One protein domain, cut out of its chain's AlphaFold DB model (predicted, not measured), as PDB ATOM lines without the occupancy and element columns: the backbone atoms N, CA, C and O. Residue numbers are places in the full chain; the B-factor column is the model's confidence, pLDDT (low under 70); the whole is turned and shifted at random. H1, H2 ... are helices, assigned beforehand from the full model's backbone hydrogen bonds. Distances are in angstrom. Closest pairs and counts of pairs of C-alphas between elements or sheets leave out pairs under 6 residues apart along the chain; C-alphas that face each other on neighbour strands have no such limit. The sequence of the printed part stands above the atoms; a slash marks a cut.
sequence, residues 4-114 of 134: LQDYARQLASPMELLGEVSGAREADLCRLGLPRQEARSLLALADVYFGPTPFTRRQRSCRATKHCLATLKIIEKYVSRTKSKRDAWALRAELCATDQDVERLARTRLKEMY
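Overview. This is residues 4 to 114 of the 134 residues of an uncharacterized protein of Corynebacterium tuberculostearicum SK141 (UniProt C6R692). Toward one end of the long axis, H6, H7 and H8 make an up-and-down bundle, each running against the one before, and H5 packs on H7. Toward the other end, H2 and H3 pack on H4, the longest helix, while H1 touches no helix. The printed part has 111 residues with eight named helices, H1 to H8 in order, and no named strand: all helix. It is compact, with a radius of gyration of the C-alphas of 14.2 A and spans of 43 by 30 by 24 A.

Arrangement. H1, residues 4 to 12, is near H6, residues 69 to 79. H2, residues 14 to 21, touches H4, residues 36 to 50, closest at the C-alphas of Leu 18 and Ala 46, 4.9 A. H3, residues 26 to 31, touches H4, the hub, closest at the C-alphas of Glu 26 and Ala 39, 5.8 A. H5, residues 56 to 63, touches H7, residues 85 to 97, closest at the C-alphas of Cys 62 and Cys 96, 5.3 A. H6 and H8, residues 102 to 113, touch at a shallow tilt of 11 degrees, the same way, closest at the C-alphas of Tyr 78 and Ala 106, 6.4 A. H6 and H7 form a helical hairpin, as do H7 and H8. In H1 to H8 every O i to N i+4 pair is within hydrogen-bond range.

Along the chain. From first to last C-alpha, H4 measures 20.5 A, H7 18.3 A and H8 16.2 A. H1 begins at C-alpha 4 (93.008, 106.299, 74.174); H8 ends at C-alpha 113 (53.091, 105.864, 71.580).

Size, cuts and confidence. The C-alphas farthest apart, Arg 31 and Glu 112, are 43.3 A apart. The printed part has no cut, and its links are tight. Residues 10 to 12 have pLDDT under 70.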
ATOM      1  N   LEU A   4      94.141 106.200  75.096       83.56
ATOM      2  CA  LEU A   4      93.008 106.299  74.174       83.56
ATOM      3  C   LEU A   4      92.395 104.925  73.854       83.56
ATOM      4  O   LEU A   4      91.177 104.806  73.769       83.56
ATOM      5  N   GLN A   5      93.222 103.887  73.705       83.25
ATOM      6  CA  GLN A   5      92.753 102.515  73.482       83.25
ATOM      7  C   GLN A   5      92.053 101.945  74.721       83.25
ATOM      8  O   GLN A   5      91.045 101.257  74.580       83.25
ATOM      9  N   ASP A   6      92.549 102.252  75.923       76.19
ATOM     10  CA  ASP A   6      91.910 101.828  77.174       76.19
ATOM     11  C   ASP A   6      90.561 102.525  77.377       76.19
ATOM     12  O   ASP A   6      89.569 101.864  77.682       76.19
ATOM     13  N   TYR A   7      90.492 103.829  77.092       73.19
ATOM     14  CA  TYR A   7      89.233 104.573  77.091       73.19
ATOM     15  C   TYR A   7      88.225 104.000  76.080       73.19
ATOM     16  O   TYR A   7      87.072 103.745  76.423       73.19
ATOM     17  N   ALA A   8      88.656 103.713  74.847       75.38
ATOM     18  CA  ALA A   8      87.799 103.107  73.830       75.38
ATOM     19  C   ALA A   8      87.309 101.702  74.228       75.38
ATOM     20  O   ALA A   8      86.147 101.372  73.993       75.38
ATOM     21  N   ARG A   9      88.156 100.888  74.873       73.75
ATOM     22  CA  ARG A   9      87.768  99.558  75.368       73.75
ATOM     23  C   ARG A   9      86.741  99.646  76.496       73.75
ATOM     24  O   ARG A   9      85.763  98.907  76.466       73.75
ATOM     25  N   GLN A  10      86.924 100.564  77.445       67.62
ATOM     26  CA  GLN A  10      85.954 100.797  78.523       67.62
ATOM     27  C   GLN A  10      84.591 101.241  77.973       67.62
ATOM     28  O   GLN A  10      83.549 100.822  78.471       67.62
ATOM     29  N   LEU A  11      84.584 102.033  76.897       67.31
ATOM     30  CA  LEU A  11      83.351 102.413  76.207       67.31
ATOM     31  C   LEU A  11      82.695 101.257  75.439       67.31
ATOM     32  O   LEU A  11      81.483 101.307  75.231       67.31
ATOM     33  N   ALA A  12      83.461 100.247  75.020       66.00
ATOM     34  CA  ALA A  12      82.972  99.107  74.244       66.00
ATOM     35  C   ALA A  12      82.283  98.025  75.096       66.00
ATOM     36  O   ALA A  12      81.549  97.208  74.544       66.00
ATOM     37  N   SER A  13      82.478  98.029  76.418       72.38
ATOM     38  CA  SER A  13      81.866  97.059  77.339       72.38
ATOM     39  C   SER A  13      81.164  97.745  78.519       72.38
ATOM     40  O   SER A  13      81.525  97.557  79.683       72.38
ATOM     41  N   PRO A  14      80.128  98.569  78.270       84.00
ATOM     42  CA  PRO A  14      79.456  99.274  79.358       84.00
ATOM     43  C   PRO A  14      78.746  98.326  80.327       84.00
ATOM     44  O   PRO A  14      78.511  98.699  81.469       84.00
ATOM     45  N   MET A  15      78.406  97.106  79.905       90.44
ATOM     46  CA  MET A  15      77.729  96.142  80.772       90.44
ATOM     47  C   MET A  15      78.661  95.531  81.819       90.44
ATOM     48  O   MET A  15      78.197  95.261  82.921       90.44
ATOM     49  N   GLU A  16      79.954  95.353  81.533       89.00
ATOM     50  CA  GLU A  16      80.925  94.935  82.557       89.00
ATOM     51  C   GLU A  16      81.082  96.028  83.617       89.00
ATOM     52  O   GLU A  16      80.889  95.761  84.802       89.00
ATOM     53  N   LEU A  17      81.272  97.282  83.185       89.38
ATOM     54  CA  LEU A  17      81.329  98.443  84.078       89.38
ATOM     55  C   LEU A  17      80.067  98.566  84.944       89.38
ATOM     56  O   LEU A  17      80.149  98.743  86.157       89.38
ATOM     57  N   LEU A  18      78.880  98.482  84.339       91.88
ATOM     58  CA  LEU A  18      77.622  98.575  85.083       91.88
ATOM     59  C   LEU A  18      77.415  97.383  86.027       91.88
ATOM     60  O   LEU A  18      76.761  97.544  87.057       91.88
ATOM     61  N   GLY A  19      77.987  96.219  85.712       91.50
ATOM     62  CA  GLY A  19      78.024  95.061  86.601       91.50
ATOM     63  C   GLY A  19      78.879  95.302  87.846       91.50
ATOM     64  O   GLY A  19      78.443  94.968  88.942       91.50
ATOM     65  N   GLU A  20      80.043  95.941  87.705       90.19
ATOM     66  CA  GLU A  20      80.887  96.342  88.845       90.19
ATOM     67  C   GLU A  20      80.220  97.422  89.704       90.19
ATOM     68  O   GLU A  20      80.265  97.383  90.934       90.19
ATOM     69  N   VAL A  21      79.549  98.381  89.058       92.56
ATOM     70  CA  VAL A  21      78.782  99.426  89.747       92.56
ATOM     71  C   VAL A  21      77.572  98.837  90.482       92.56
ATOM     72  O   VAL A  21      77.178  99.358  91.529       92.56
ATOM     73  N   SER A  22      76.993  97.745  89.972       88.44
ATOM     74  CA  SER A  22      75.869  97.020  90.572       88.44
ATOM     75  C   SER A  22      76.288  96.314  91.869       88.44
ATOM     76  O   SER A  22      76.514  95.108  91.909       88.44
ATOM     77  N   GLY A  23      76.366  97.077  92.957       86.50
ATOM     78  CA  GLY A  23      76.801  96.614  94.278       86.50
ATOM     79  C   GLY A  23      77.626  97.655  95.036       86.50
ATOM     80  O   GLY A  23      77.772  97.557  96.254       86.50
ATOM     81  N   ALA A  24      78.118  98.681  94.337       92.25
ATOM     82  CA  ALA A  24      78.829  99.804  94.928       92.25
ATOM     83  C   ALA A  24      77.867 100.836  95.543       92.25
ATOM     84  O   ALA A  24      76.706 100.960  95.145       92.25
ATOM     85  N   ARG A  25      78.361 101.638  96.495       93.56
ATOM     86  CA  ARG A  25      77.643 102.816  97.005       93.56
ATOM     87  C   ARG A  25      78.127 104.080  96.296       93.56
ATOM     88  O   ARG A  25      79.287 104.173  95.905       93.56
ATOM     89  N   GLU A  26      77.274 105.107  96.220       94.75
ATOM     90  CA  GLU A  26      77.635 106.423  95.644       94.75
ATOM     91  C   GLU A  26      78.925 106.976  96.268       94.75
ATOM     92  O   GLU A  26      79.794 107.475  95.560       94.75
ATOM     93  N   ALA A  27      79.081 106.832  97.588       94.00
ATOM     94  CA  ALA A  27      80.271 107.278  98.305       94.00
ATOM     95  C   ALA A  27      81.552 106.561  97.851       94.00
ATOM     96  O   ALA A  27      82.600 107.198  97.780       94.00
ATOM     97  N   ASP A  28      81.478 105.269  97.527       94.38
ATOM     98  CA  ASP A  28      82.639 104.489  97.094       94.38
ATOM     99  C   ASP A  28      83.095 104.946  95.702       94.38
ATOM    100  O   ASP A  28      84.279 105.192  95.492       94.38
ATOM    101  N   LEU A  29      82.146 105.199  94.794       93.81
ATOM    102  CA  LEU A  29      82.426 105.769  93.472       93.81
ATOM    103  C   LEU A  29      83.027 107.179  93.569       93.81
ATOM    104  O   LEU A  29      83.986 107.500  92.871       93.81
ATOM    105  N   CYS A  30      82.512 108.018  94.469       94.19
ATOM    106  CA  CYS A  30      83.081 109.344  94.711       94.19
ATOM    107  C   CYS A  30      84.516 109.270  95.262       94.19
ATOM    108  O   CYS A  30      85.348 110.094  94.889       94.19
ATOM    109  N   ARG A  31      84.842 108.277  96.108       94.75
ATOM    110  CA  ARG A  31      86.220 108.058  96.594       94.75
ATOM    111  C   ARG A  31      87.183 107.635  95.483       94.75
ATOM    112  O   ARG A  31      88.364 107.945  95.578       94.75
ATOM    113  N   LEU A  32      86.684 106.998  94.422       92.12
ATOM    114  CA  LEU A  32      87.452 106.711  93.202       92.12
ATOM    115  C   LEU A  32      87.691 107.962  92.332       92.12
ATOM    116  O   LEU A  32      88.338 107.872  91.291       92.12
ATOM    117  N   GLY A  33      87.175 109.126  92.738       93.56
ATOM    118  CA  GLY A  33      87.334 110.388  92.020       93.56
ATOM    119  C   GLY A  33      86.233 110.671  90.998       93.56
ATOM    120  O   GLY A  33      86.339 111.652  90.261       93.56
ATOM    121  N   LEU A  34      85.164 109.864  90.941       92.06
ATOM    122  CA  LEU A  34      84.024 110.186  90.086       92.06
ATOM    123  C   LEU A  34      83.248 111.391  90.640       92.06
ATOM    124  O   LEU A  34      82.913 111.424  91.828       92.06
ATOM    125  N   PRO A  35      82.861 112.354  89.784       95.44
ATOM    126  CA  PRO A  35      81.922 113.393  90.170       95.44
ATOM    127  C   PRO A  35      80.600 112.787  90.643       95.44
ATOM    128  O   PRO A  35      80.077 111.845  90.043       95.44
ATOM    129  N   ARG A  36      79.995 113.394  91.666       94.00
ATOM    130  CA  ARG A  36      78.747 112.914  92.280       94.00
ATOM    131  C   ARG A  36      77.624 112.653  91.270       94.00
ATOM    132  O   ARG A  36      76.900 111.666  91.372       94.00
ATOM    133  N   GLN A  37      77.470 113.543  90.290       94.31
ATOM    134  CA  GLN A  37      76.455 113.410  89.245       94.31
ATOM    135  C   GLN A  37      76.698 112.185  88.354       94.31
ATOM    136  O   GLN A  37      75.748 111.492  87.988       94.31
ATOM    137  N   GLU A  38      77.958 111.906  88.031       93.25
ATOM    138  CA  GLU A  38      78.334 110.757  87.213       93.25
ATOM    139  C   GLU A  38      78.131 109.454  87.991       93.25
ATOM    140  O   GLU A  38      77.485 108.542  87.483       93.25
ATOM    141  N   ALA A  39      78.550 109.410  89.261       94.94
ATOM    142  CA  ALA A  39      78.318 108.273  90.150       94.94
ATOM    143  C   ALA A  39      76.827 107.903  90.249       94.94
ATOM    144  O   ALA A  39      76.455 106.745  90.068       94.94
ATOM    145  N   ARG A  40      75.945 108.891  90.455       95.25
ATOM    146  CA  ARG A  40      74.488 108.667  90.477       95.25
ATOM    147  C   ARG A  40      73.946 108.167  89.145       95.25
ATOM    148  O   ARG A  40      73.076 107.303  89.129       95.25
ATOM    149  N   SER A  41      74.447 108.713  88.041       93.88
ATOM    150  CA  SER A  41      74.020 108.308  86.700       93.88
ATOM    151  C   SER A  41      74.391 106.850  86.420       93.88
ATOM    152  O   SER A  41      73.574 106.103  85.888       93.88
ATOM    153  N   LEU A  42      75.594 106.428  86.824       94.19
ATOM    154  CA  LEU A  42      76.047 105.042  86.711       94.19
ATOM    155  C   LEU A  42      75.242 104.098  87.607       94.19
ATOM    156  O   LEU A  42      74.826 103.043  87.141       94.19
ATOM    157  N   LEU A  43      74.969 104.484  88.856       95.88
ATOM    158  CA  LEU A  43      74.146 103.683  89.767       95.88
ATOM    159  C   LEU A  43      72.718 103.504  89.246       95.88
ATOM    160  O   LEU A  43      72.189 102.398  89.291       95.88
ATOM    161  N   ALA A  44      72.108 104.561  88.704       94.94
ATOM    162  CA  ALA A  44      70.777 104.476  88.106       94.94
ATOM    163  C   ALA A  44      70.755 103.541  86.885       94.94
ATOM    164  O   ALA A  44      69.826 102.753  86.723       94.94
ATOM    165  N   LEU A  45      71.789 103.590  86.041       95.38
ATOM    166  CA  LEU A  45      71.938 102.650  84.929       95.38
ATOM    167  C   LEU A  45      72.127 101.212  85.428       95.38
ATOM    168  O   LEU A  45      71.481 100.299  84.915       95.38
ATOM    169  N   ALA A  46      72.979 101.006  86.432       95.56
ATOM    170  CA  ALA A  46      73.220  99.693  87.017       95.56
ATOM    171  C   ALA A  46      71.925  99.102  87.598       95.56
ATOM    172  O   ALA A  46      71.605  97.953  87.310       95.56
ATOM    173  N   ASP A  47      71.120  99.898  88.302       95.25
ATOM    174  CA  ASP A  47      69.812  99.471  88.811       95.25
ATOM    175  C   ASP A  47      68.850  99.053  87.681       95.25
ATOM    176  O   ASP A  47      68.186  98.023  87.766       95.25
ATOM    177  N   VAL A  48      68.829  99.767  86.551       95.56
ATOM    178  CA  VAL A  48      67.986  99.390  85.400       95.56
ATOM    179  C   VAL A  48      68.419  98.055  84.775       95.56
ATOM    180  O   VAL A  48      67.579  97.194  84.482       95.56
ATOM    181  N   TYR A  49      69.718  97.872  84.529       95.06
ATOM    182  CA  TYR A  49      70.221  96.723  83.769       95.06
ATOM    183  C   TYR A  49      70.537  95.494  84.628       95.06
ATOM    184  O   TYR A  49      70.462  94.380  84.110       95.06
ATOM    185  N   PHE A  50      70.838  95.667  85.913       94.88
ATOM    186  CA  PHE A  50      71.208  94.593  86.842       94.88
ATOM    187  C   PHE A  50      70.278  94.478  88.053       94.88
ATOM    188  O   PHE A  50      70.255  93.425  88.691       94.88
ATOM    189  N   GLY A  51      69.479  95.504  88.347       93.69
ATOM    190  CA  GLY A  51      68.509  95.472  89.434       93.69
ATOM    191  C   GLY A  51      67.298  94.567  89.158       93.69
ATOM    192  O   GLY A  51      67.078  94.091  88.033       93.69
ATOM    193  N   PRO A  52      66.488  94.295  90.194       93.19
ATOM    194  CA  PRO A  52      65.351  93.387  90.105       93.19
ATOM    195  C   PRO A  52      64.240  93.947  89.204       93.19
ATOM    196  O   PRO A  52      63.774  95.074  89.363       93.19
ATOM    197  N   THR A  53      63.749  93.131  88.268       94.69
ATOM    198  CA  THR A  53      62.652  93.506  87.363       94.69
ATOM    199  C   THR A  53      61.819  92.289  86.959       94.69
ATOM    200  O   THR A  53      62.385  91.227  86.703       94.69
ATOM    201  N   PRO A  54      60.486  92.412  86.812       93.31
ATOM    202  CA  PRO A  54      59.663  91.337  86.252       93.31
ATOM    203  C   PRO A  54      59.919  91.115  84.748       93.31
ATOM    204  O   PRO A  54      59.531  90.090  84.196       93.31
ATOM    205  N   PHE A  55      60.598  92.043  84.062       95.50
ATOM    206  CA  PHE A  55      60.903  91.963  82.628       95.50
ATOM    207  C   PHE A  55      62.277  91.323  82.351       95.50
ATOM    208  O   PHE A  55      63.018  91.774  81.475       95.50
ATOM    209  N   THR A  56      62.616  90.260  83.085       94.38
ATOM    210  CA  THR A  56      63.947  89.616  83.093       94.38
ATOM    211  C   THR A  56      64.454  89.228  81.702       94.38
ATOM    212  O   THR A  56      65.619  89.455  81.379       94.38
ATOM    213  N   ARG A  57      63.582  88.704  80.827       94.38
ATOM    214  CA  ARG A  57      63.950  88.351  79.444       94.38
ATOM    215  C   ARG A  57      64.393  89.576  78.640       94.38
ATOM    216  O   ARG A  57      65.404  89.511  77.950       94.38
ATOM    217  N   ARG A  58      63.666  90.694  78.754       94.75
ATOM    218  CA  ARG A  58      64.012  91.948  78.065       94.75
ATOM    219  C   ARG A  58      65.290  92.549  78.633       94.75
ATOM    220  O   ARG A  58      66.137  92.967  77.855       94.75
ATOM    221  N   GLN A  59      65.459  92.529  79.955       96.12
ATOM    222  CA  GLN A  59      66.692  92.974  80.610       96.12
ATOM    223  C   GLN A  59      67.908  92.190  80.108       96.12
ATOM    224  O   GLN A  59      68.894  92.796  79.697       96.12
ATOM    225  N   ARG A  60      67.816  90.854  80.043       93.44
ATOM    226  CA  ARG A  60      68.885  90.003  79.501       93.44
ATOM    227  C   ARG A  60      69.225  90.351  78.051       93.44
ATOM    228  O   ARG A  60      70.401  90.460  77.730       93.44
ATOM    229  N   SER A  61      68.226  90.556  77.191       92.25
ATOM    230  CA  SER A  61      68.464  90.972  75.803       92.25
ATOM    231  C   SER A  61      69.119  92.350  75.714       92.25
ATOM    232  O   SER A  61      70.057  92.522  74.945       92.25
ATOM    233  N   CYS A  62      68.689  93.314  76.533       93.81
ATOM    234  CA  CYS A  62      69.299  94.644  76.554       93.81
ATOM    235  C   CYS A  62      70.765  94.595  77.002       93.81
ATOM    236  O   CYS A  62      71.586  95.332  76.471       93.81
ATOM    237  N   ARG A  63      71.114  93.698  77.935       92.44
ATOM    238  CA  ARG A  63      72.502  93.471  78.372       92.44
ATOM    239  C   ARG A  63      73.413  92.897  77.284       92.44
ATOM    240  O   ARG A  63      74.623  92.982  77.425       92.44
ATOM    241  N   ALA A  64      72.863  92.329  76.213       90.44
ATOM    242  CA  ALA A  64      73.637  91.859  75.065       90.44
ATOM    243  C   ALA A  64      73.883  92.960  74.010       90.44
ATOM    244  O   ALA A  64      74.380  92.672  72.923       90.44
ATOM    245  N   THR A  65      73.501  94.209  74.300       89.44
ATOM    246  CA  THR A  65      73.700  95.339  73.389       89.44
ATOM    247  C   THR A  65      75.181  95.632  73.149       89.44
ATOM    248  O   THR A  65      76.020  95.455  74.031       89.44
ATOM    249  N   LYS A  66      75.488  96.129  71.949       87.06
ATOM    250  CA  LYS A  66      76.829  96.578  71.539       87.06
ATOM    251  C   LYS A  66      77.016  98.090  71.681       87.06
ATOM    252  O   LYS A  66      78.042  98.635  71.280       87.06
ATOM    253  N   HIS A  67      76.004  98.788  72.186       89.88
ATOM    254  CA  HIS A  67      76.066 100.226  72.388       89.88
ATOM    255  C   HIS A  67      77.070 100.602  73.468       89.88
ATOM    256  O   HIS A  67      77.259  99.859  74.425       89.88
ATOM    257  N   CYS A  68      77.659 101.789  73.343       90.00
ATOM    258  CA  CYS A  68      78.520 102.357  74.370       90.00
ATOM    259  C   CYS A  68      77.709 103.008  75.504       90.00
ATOM    260  O   CYS A  68      76.510 103.277  75.378       90.00
ATOM    261  N   LEU A  69      78.385 103.330  76.611       89.56
ATOM    262  CA  LEU A  69      77.766 103.940  77.794       89.56
ATOM    263  C   LEU A  69      76.995 105.235  77.480       89.56
ATOM    264  O   LEU A  69      75.910 105.461  78.017       89.56
ATOM    265  N   ALA A  70      77.543 106.085  76.604       89.44
ATOM    266  CA  ALA A  70      76.904 107.342  76.216       89.44
ATOM    267  C   ALA A  70      75.537 107.099  75.557       89.44
ATOM    268  O   ALA A  70      74.558 107.765  75.893       89.44
ATOM    269  N   THR A  71      75.447 106.093  74.689       92.38
ATOM    270  CA  THR A  71      74.193 105.694  74.047       92.38
ATOM    271  C   THR A  71      73.192 105.142  75.061       92.38
ATOM    272  O   THR A  71      72.020 105.501  74.998       92.38
ATOM    273  N   LEU A  72      73.624 104.357  76.056       93.50
ATOM    274  CA  LEU A  72      72.723 103.869  77.114       93.50
ATOM    275  C   LEU A  72      72.122 105.019  77.937       93.50
ATOM    276  O   LEU A  72      70.924 105.015  78.216       93.50
ATOM    277  N   LYS A  73      72.907 106.060  78.255       93.56
ATOM    278  CA  LYS A  73      72.380 107.279  78.902       93.56
ATOM    279  C   LYS A  73      71.300 107.957  78.052       93.56
ATOM    280  O   LYS A  73      70.306 108.440  78.593       93.56
ATOM    281  N   ILE A  74      71.478 107.990  76.728       94.69
ATOM    282  CA  ILE A  74      70.479 108.535  75.798       94.69
ATOM    283  C   ILE A  74      69.210 107.676  75.806       94.69
ATOM    284  O   ILE A  74      68.115 108.230  75.908       94.69
ATOM    285  N   ILE A  75      69.347 106.348  75.751       95.75
ATOM    286  CA  ILE A  75      68.217 105.413  75.829       95.75
ATOM    287  C   ILE A  75      67.406 105.687  77.095       95.75
ATOM    288  O   ILE A  75      66.212 105.966  77.000       95.75
ATOM    289  N   GLU A  76      68.045 105.708  78.265       96.25
ATOM    290  CA  GLU A  76      67.334 105.915  79.530       96.25
ATOM    291  C   GLU A  76      66.681 107.296  79.639       96.25
ATOM    292  O   GLU A  76      65.556 107.407  80.130       96.25
ATOM    293  N   LYS A  77      67.310 108.344  79.092       96.00
ATOM    294  CA  LYS A  77      66.716 109.689  79.001       96.00
ATOM    295  C   LYS A  77      65.408 109.712  78.200       96.00
ATOM    296  O   LYS A  77      64.540 110.550  78.463       96.00
ATOM    297  N   TYR A  78      65.273 108.866  77.182       96.25
ATOM    298  CA  TYR A  78      64.044 108.765  76.396       96.25
ATOM    299  C   TYR A  78      63.045 107.796  77.022       96.25
ATOM    300  O   TYR A  78      61.852 108.099  77.079       96.25
ATOM    301  N   VAL A  79      63.522 106.676  77.556       96.69
ATOM    302  CA  VAL A  79      62.690 105.687  78.241       96.69
ATOM    303  C   VAL A  79      62.009 106.283  79.475       96.69
ATOM    304  O   VAL A  79      60.839 105.984  79.720       96.69
ATOM    305  N   SER A  80      62.658 107.210  80.188       95.50
ATOM    306  CA  SER A  80      62.061 107.922  81.327       95.50
ATOM    307  C   SER A  80      60.833 108.773  80.968       95.50
ATOM    308  O   SER A  80      60.111 109.207  81.860       95.50
ATOM    309  N   ARG A  81      60.582 109.031  79.675       94.94
ATOM    310  CA  ARG A  81      59.419 109.792  79.180       94.94
ATOM    311  C   ARG A  81      58.195 108.914  78.925       94.94
ATOM    312  O   ARG A  81      57.131 109.429  78.583       94.94
ATOM    313  N   THR A  82      58.345 107.596  79.034       95.81
ATOM    314  CA  THR A  82      57.231 106.659  78.888       95.81
ATOM    315  C   THR A  82      56.306 106.708  80.102       95.81
ATOM    316  O   THR A  82      56.714 107.032  81.213       95.81
ATOM    317  N   LYS A  83      55.024 106.405  79.886       92.69
ATOM    318  CA  LYS A  83      53.978 106.506  80.915       92.69
ATOM    319  C   LYS A  83      53.798 105.224  81.724       92.69
ATOM    320  O   LYS A  83      53.150 105.251  82.764       92.69
ATOM    321  N   SER A  84      54.332 104.096  81.252       94.50
ATOM    322  CA  SER A  84      54.179 102.800  81.912       94.50
ATOM    323  C   SER A  84      55.478 101.996  81.905       94.50
ATOM    324  O   SER A  84      56.296 102.103  80.994       94.50
ATOM    325  N   LYS A  85      55.664 101.121  82.905       93.56
ATOM    326  CA  LYS A  85      56.840 100.231  82.970       93.56
ATOM    327  C   LYS A  85      56.908  99.267  81.777       93.56
ATOM    328  O   LYS A  85      57.997  98.926  81.325       93.56
ATOM    329  N   ARG A  86      55.754  98.828  81.262       94.38
ATOM    330  CA  ARG A  86      55.674  97.941  80.090       94.38
ATOM    331  C   ARG A  86      56.195  98.639  78.834       94.38
ATOM    332  O   ARG A  86      56.986  98.041  78.102       94.38
ATOM    333  N   ASP A  87      55.769  99.881  78.635       95.38
ATOM    334  CA  ASP A  87      56.205 100.764  77.553       95.38
ATOM    335  C   ASP A  87      57.695 101.069  77.665       95.38
ATOM    336  O   ASP A  87      58.426 100.919  76.690       95.38
ATOM    337  N   ALA A  88      58.158 101.392  78.875       96.69
ATOM    338  CA  ALA A  88      59.564 101.641  79.159       96.69
ATOM    339  C   ALA A  88      60.446 100.471  78.708       96.69
ATOM    340  O   ALA A  88      61.414 100.650  77.976       96.69
ATOM    341  N   TRP A  89      60.079  99.247  79.098       96.81
ATOM    342  CA  TRP A  89      60.814  98.048  78.705       96.81
ATOM    343  C   TRP A  89      60.648  97.681  77.230       96.81
ATOM    344  O   TRP A  89      61.525  97.013  76.691       96.81
ATOM    345  N   ALA A  90      59.537  98.053  76.590       95.50
ATOM    346  CA  ALA A  90      59.343  97.822  75.160       95.50
ATOM    347  C   ALA A  90      60.276  98.730  74.356       95.50
ATOM    348  O   ALA A  90      61.070  98.230  73.565       95.50
ATOM    349  N   LEU A  91      60.249 100.031  74.659       96.50
ATOM    350  CA  LEU A  91      61.119 101.024  74.043       96.50
ATOM    351  C   LEU A  91      62.593 100.703  74.307       96.50
ATOM    352  O   LEU A  91      63.386 100.683  73.378       96.50
ATOM    353  N   ARG A  92      62.963 100.373  75.551       97.06
ATOM    354  CA  ARG A  92      64.344 100.001  75.887       97.06
ATOM    355  C   ARG A  92      64.834  98.797  75.084       97.06
ATOM    356  O   ARG A  92      65.932  98.845  74.549       97.06
ATOM    357  N   ALA A  93      64.032  97.734  74.989       95.94
ATOM    358  CA  ALA A  93      64.421  96.534  74.250       95.94
ATOM    359  C   ALA A  93      64.616  96.809  72.755       95.94
ATOM    360  O   ALA A  93      65.561  96.293  72.166       95.94
ATOM    361  N   GLU A  94      63.758  97.637  72.164       95.44
ATOM    362  CA  GLU A  94      63.896  98.049  70.772       95.44
ATOM    363  C   GLU A  94      65.153  98.902  70.554       95.44
ATOM    364  O   GLU A  94      65.951  98.616  69.664       95.44
ATOM    365  N   LEU A  95      65.368  99.910  71.404       96.25
ATOM    366  CA  LEU A  95      66.523 100.800  71.299       96.25
ATOM    367  C   LEU A  95      67.847 100.090  71.589       96.25
ATOM    368  O   LEU A  95      68.848 100.459  71.002       96.25
ATOM    369  N   CYS A  96      67.882  99.081  72.463       94.31
ATOM    370  CA  CYS A  96      69.098  98.304  72.718       94.31
ATOM    371  C   CYS A  96      69.446  97.316  71.593       94.31
ATOM    372  O   CYS A  96      70.577  96.821  71.571       94.31
ATOM    373  N   ALA A  97      68.484  96.985  70.726       93.38
ATOM    374  CA  ALA A  97      68.641  96.026  69.634       93.38
ATOM    375  C   ALA A  97      68.868  96.690  68.264       93.38
ATOM    376  O   ALA A  97      69.134  95.983  67.295       93.38
ATOM    377  N   THR A  98      68.723  98.012  68.160       92.00
ATOM    378  CA  THR A  98      68.907  98.728  66.895       92.00
ATOM    379  C   THR A  98      70.380  99.013  66.637       92.00
ATOM    380  O   THR A  98      71.109  99.371  67.551       92.00
ATOM    381  N   ASP A  99      70.803  98.947  65.379       85.56
ATOM    382  CA  ASP A  99      72.107  99.468  64.943       85.56
ATOM    383  C   ASP A  99      71.978 100.870  64.309       85.56
ATOM    384  O   ASP A  99      72.954 101.459  63.848       85.56
ATOM    385  N   GLN A 100      70.755 101.413  64.260       84.50
ATOM    386  CA  GLN A 100      70.450 102.721  63.683       84.50
ATOM    387  C   GLN A 100      70.644 103.866  64.694       84.50
ATOM    388  O   GLN A 100      70.996 103.673  65.855       84.50
ATOM    389  N   ASP A 101      70.372 105.093  64.245       91.25
ATOM    390  CA  ASP A 101      70.333 106.296  65.079       91.25
ATOM    391  C   ASP A 101      69.279 106.166  66.200       91.25
ATOM    392  O   ASP A 101      68.074 106.356  65.995       91.25
ATOM    393  N   VAL A 102      69.767 105.837  67.400       93.44
ATOM    394  CA  VAL A 102      68.973 105.595  68.615       93.44
ATOM    395  C   VAL A 102      68.110 106.797  68.984       93.44
ATOM    396  O   VAL A 102      66.960 106.630  69.388       93.44
ATOM    397  N   GLU A 103      68.627 108.020  68.846       94.06
ATOM    398  CA  GLU A 103      67.888 109.221  69.231       94.06
ATOM    399  C   GLU A 103      66.716 109.479  68.283       94.06
ATOM    400  O   GLU A 103      65.602 109.779  68.729       94.06
ATOM    401  N   ARG A 104      66.943 109.316  66.978       94.44
ATOM    402  CA  ARG A 104      65.880 109.430  65.978       94.44
ATOM    403  C   ARG A 104      64.789 108.396  66.211       94.44
ATOM    404  O   ARG A 104      63.615 108.764  66.262       94.44
ATOM    405  N   LEU A 105      65.171 107.133  66.407       95.31
ATOM    406  CA  LEU A 105      64.218 106.056  66.660       95.31
ATOM    407  C   LEU A 105      63.416 106.313  67.943       95.31
ATOM    408  O   LEU A 105      62.188 106.230  67.929       95.31
ATOM    409  N   ALA A 106      64.080 106.718  69.028       94.88
ATOM    410  CA  ALA A 106      63.426 107.004  70.301       94.88
ATOM    411  C   ALA A 106      62.378 108.123  70.191       94.88
ATOM    412  O   ALA A 106      61.275 108.001  70.728       94.88
ATOM    413  N   ARG A 107      62.692 109.207  69.468       94.69
ATOM    414  CA  ARG A 107      61.749 110.311  69.223       94.69
ATOM    415  C   ARG A 107      60.538 109.854  68.415       94.69
ATOM    416  O   ARG A 107      59.413 110.194  68.782       94.69
ATOM    417  N   THR A 108      60.763 109.079  67.354       94.56
ATOM    418  CA  THR A 108      59.688 108.521  66.524       94.56
ATOM    419  C   THR A 108      58.763 107.644  67.359       94.56
ATOM    420  O   THR A 108      57.561 107.901  67.407       94.56
ATOM    421  N   ARG A 109      59.319 106.694  68.121       94.31
ATOM    422  CA  ARG A 109      58.529 105.793  68.970       94.31
ATOM    423  C   ARG A 109      57.741 106.521  70.045       94.31
ATOM    424  O   ARG A 109      56.564 106.237  70.227       94.31
ATOM    425  N   LEU A 110      58.329 107.507  70.720       94.31
ATOM    426  CA  LEU A 110      57.588 108.287  71.716       94.31
ATOM    427  C   LEU A 110      56.415 109.062  71.104       94.31
ATOM    428  O   LEU A 110      55.365 109.163  71.737       94.31
ATOM    429  N   LYS A 111      56.572 109.585  69.881       93.12
ATOM    430  CA  LYS A 111      55.494 110.271  69.158       93.12
ATOM    431  C   LYS A 111      54.378 109.307  68.751       93.12
ATOM    432  O   LYS A 111      53.212 109.673  68.849       93.12
ATOM    433  N   GLU A 112      54.726 108.095  68.320       92.81
ATOM    434  CA  GLU A 112      53.764 107.038  67.979       92.81
ATOM    435  C   GLU A 112      52.993 106.546  69.210       92.81
ATOM    436  O   GLU A 112      51.778 106.380  69.160       92.81
ATOM    437  N   MET A 113      53.689 106.349  70.333       91.88
ATOM    438  CA  MET A 113      53.091 105.864  71.580       91.88
ATOM    439  C   MET A 113      52.193 106.909  72.242       91.88
ATOM    440  O   MET A 113      51.168 106.573  72.838       91.88
ATOM    441  N   TYR A 114      52.583 108.181  72.167       91.69
ATOM    442  CA  TYR A 114      51.879 109.284  72.810       91.69
ATOM    443  C   TYR A 114      51.638 110.415  71.805       91.69
ATOM    444  O   TYR A 114      52.270 111.472  71.908       91.69
TER     445      TYR A 114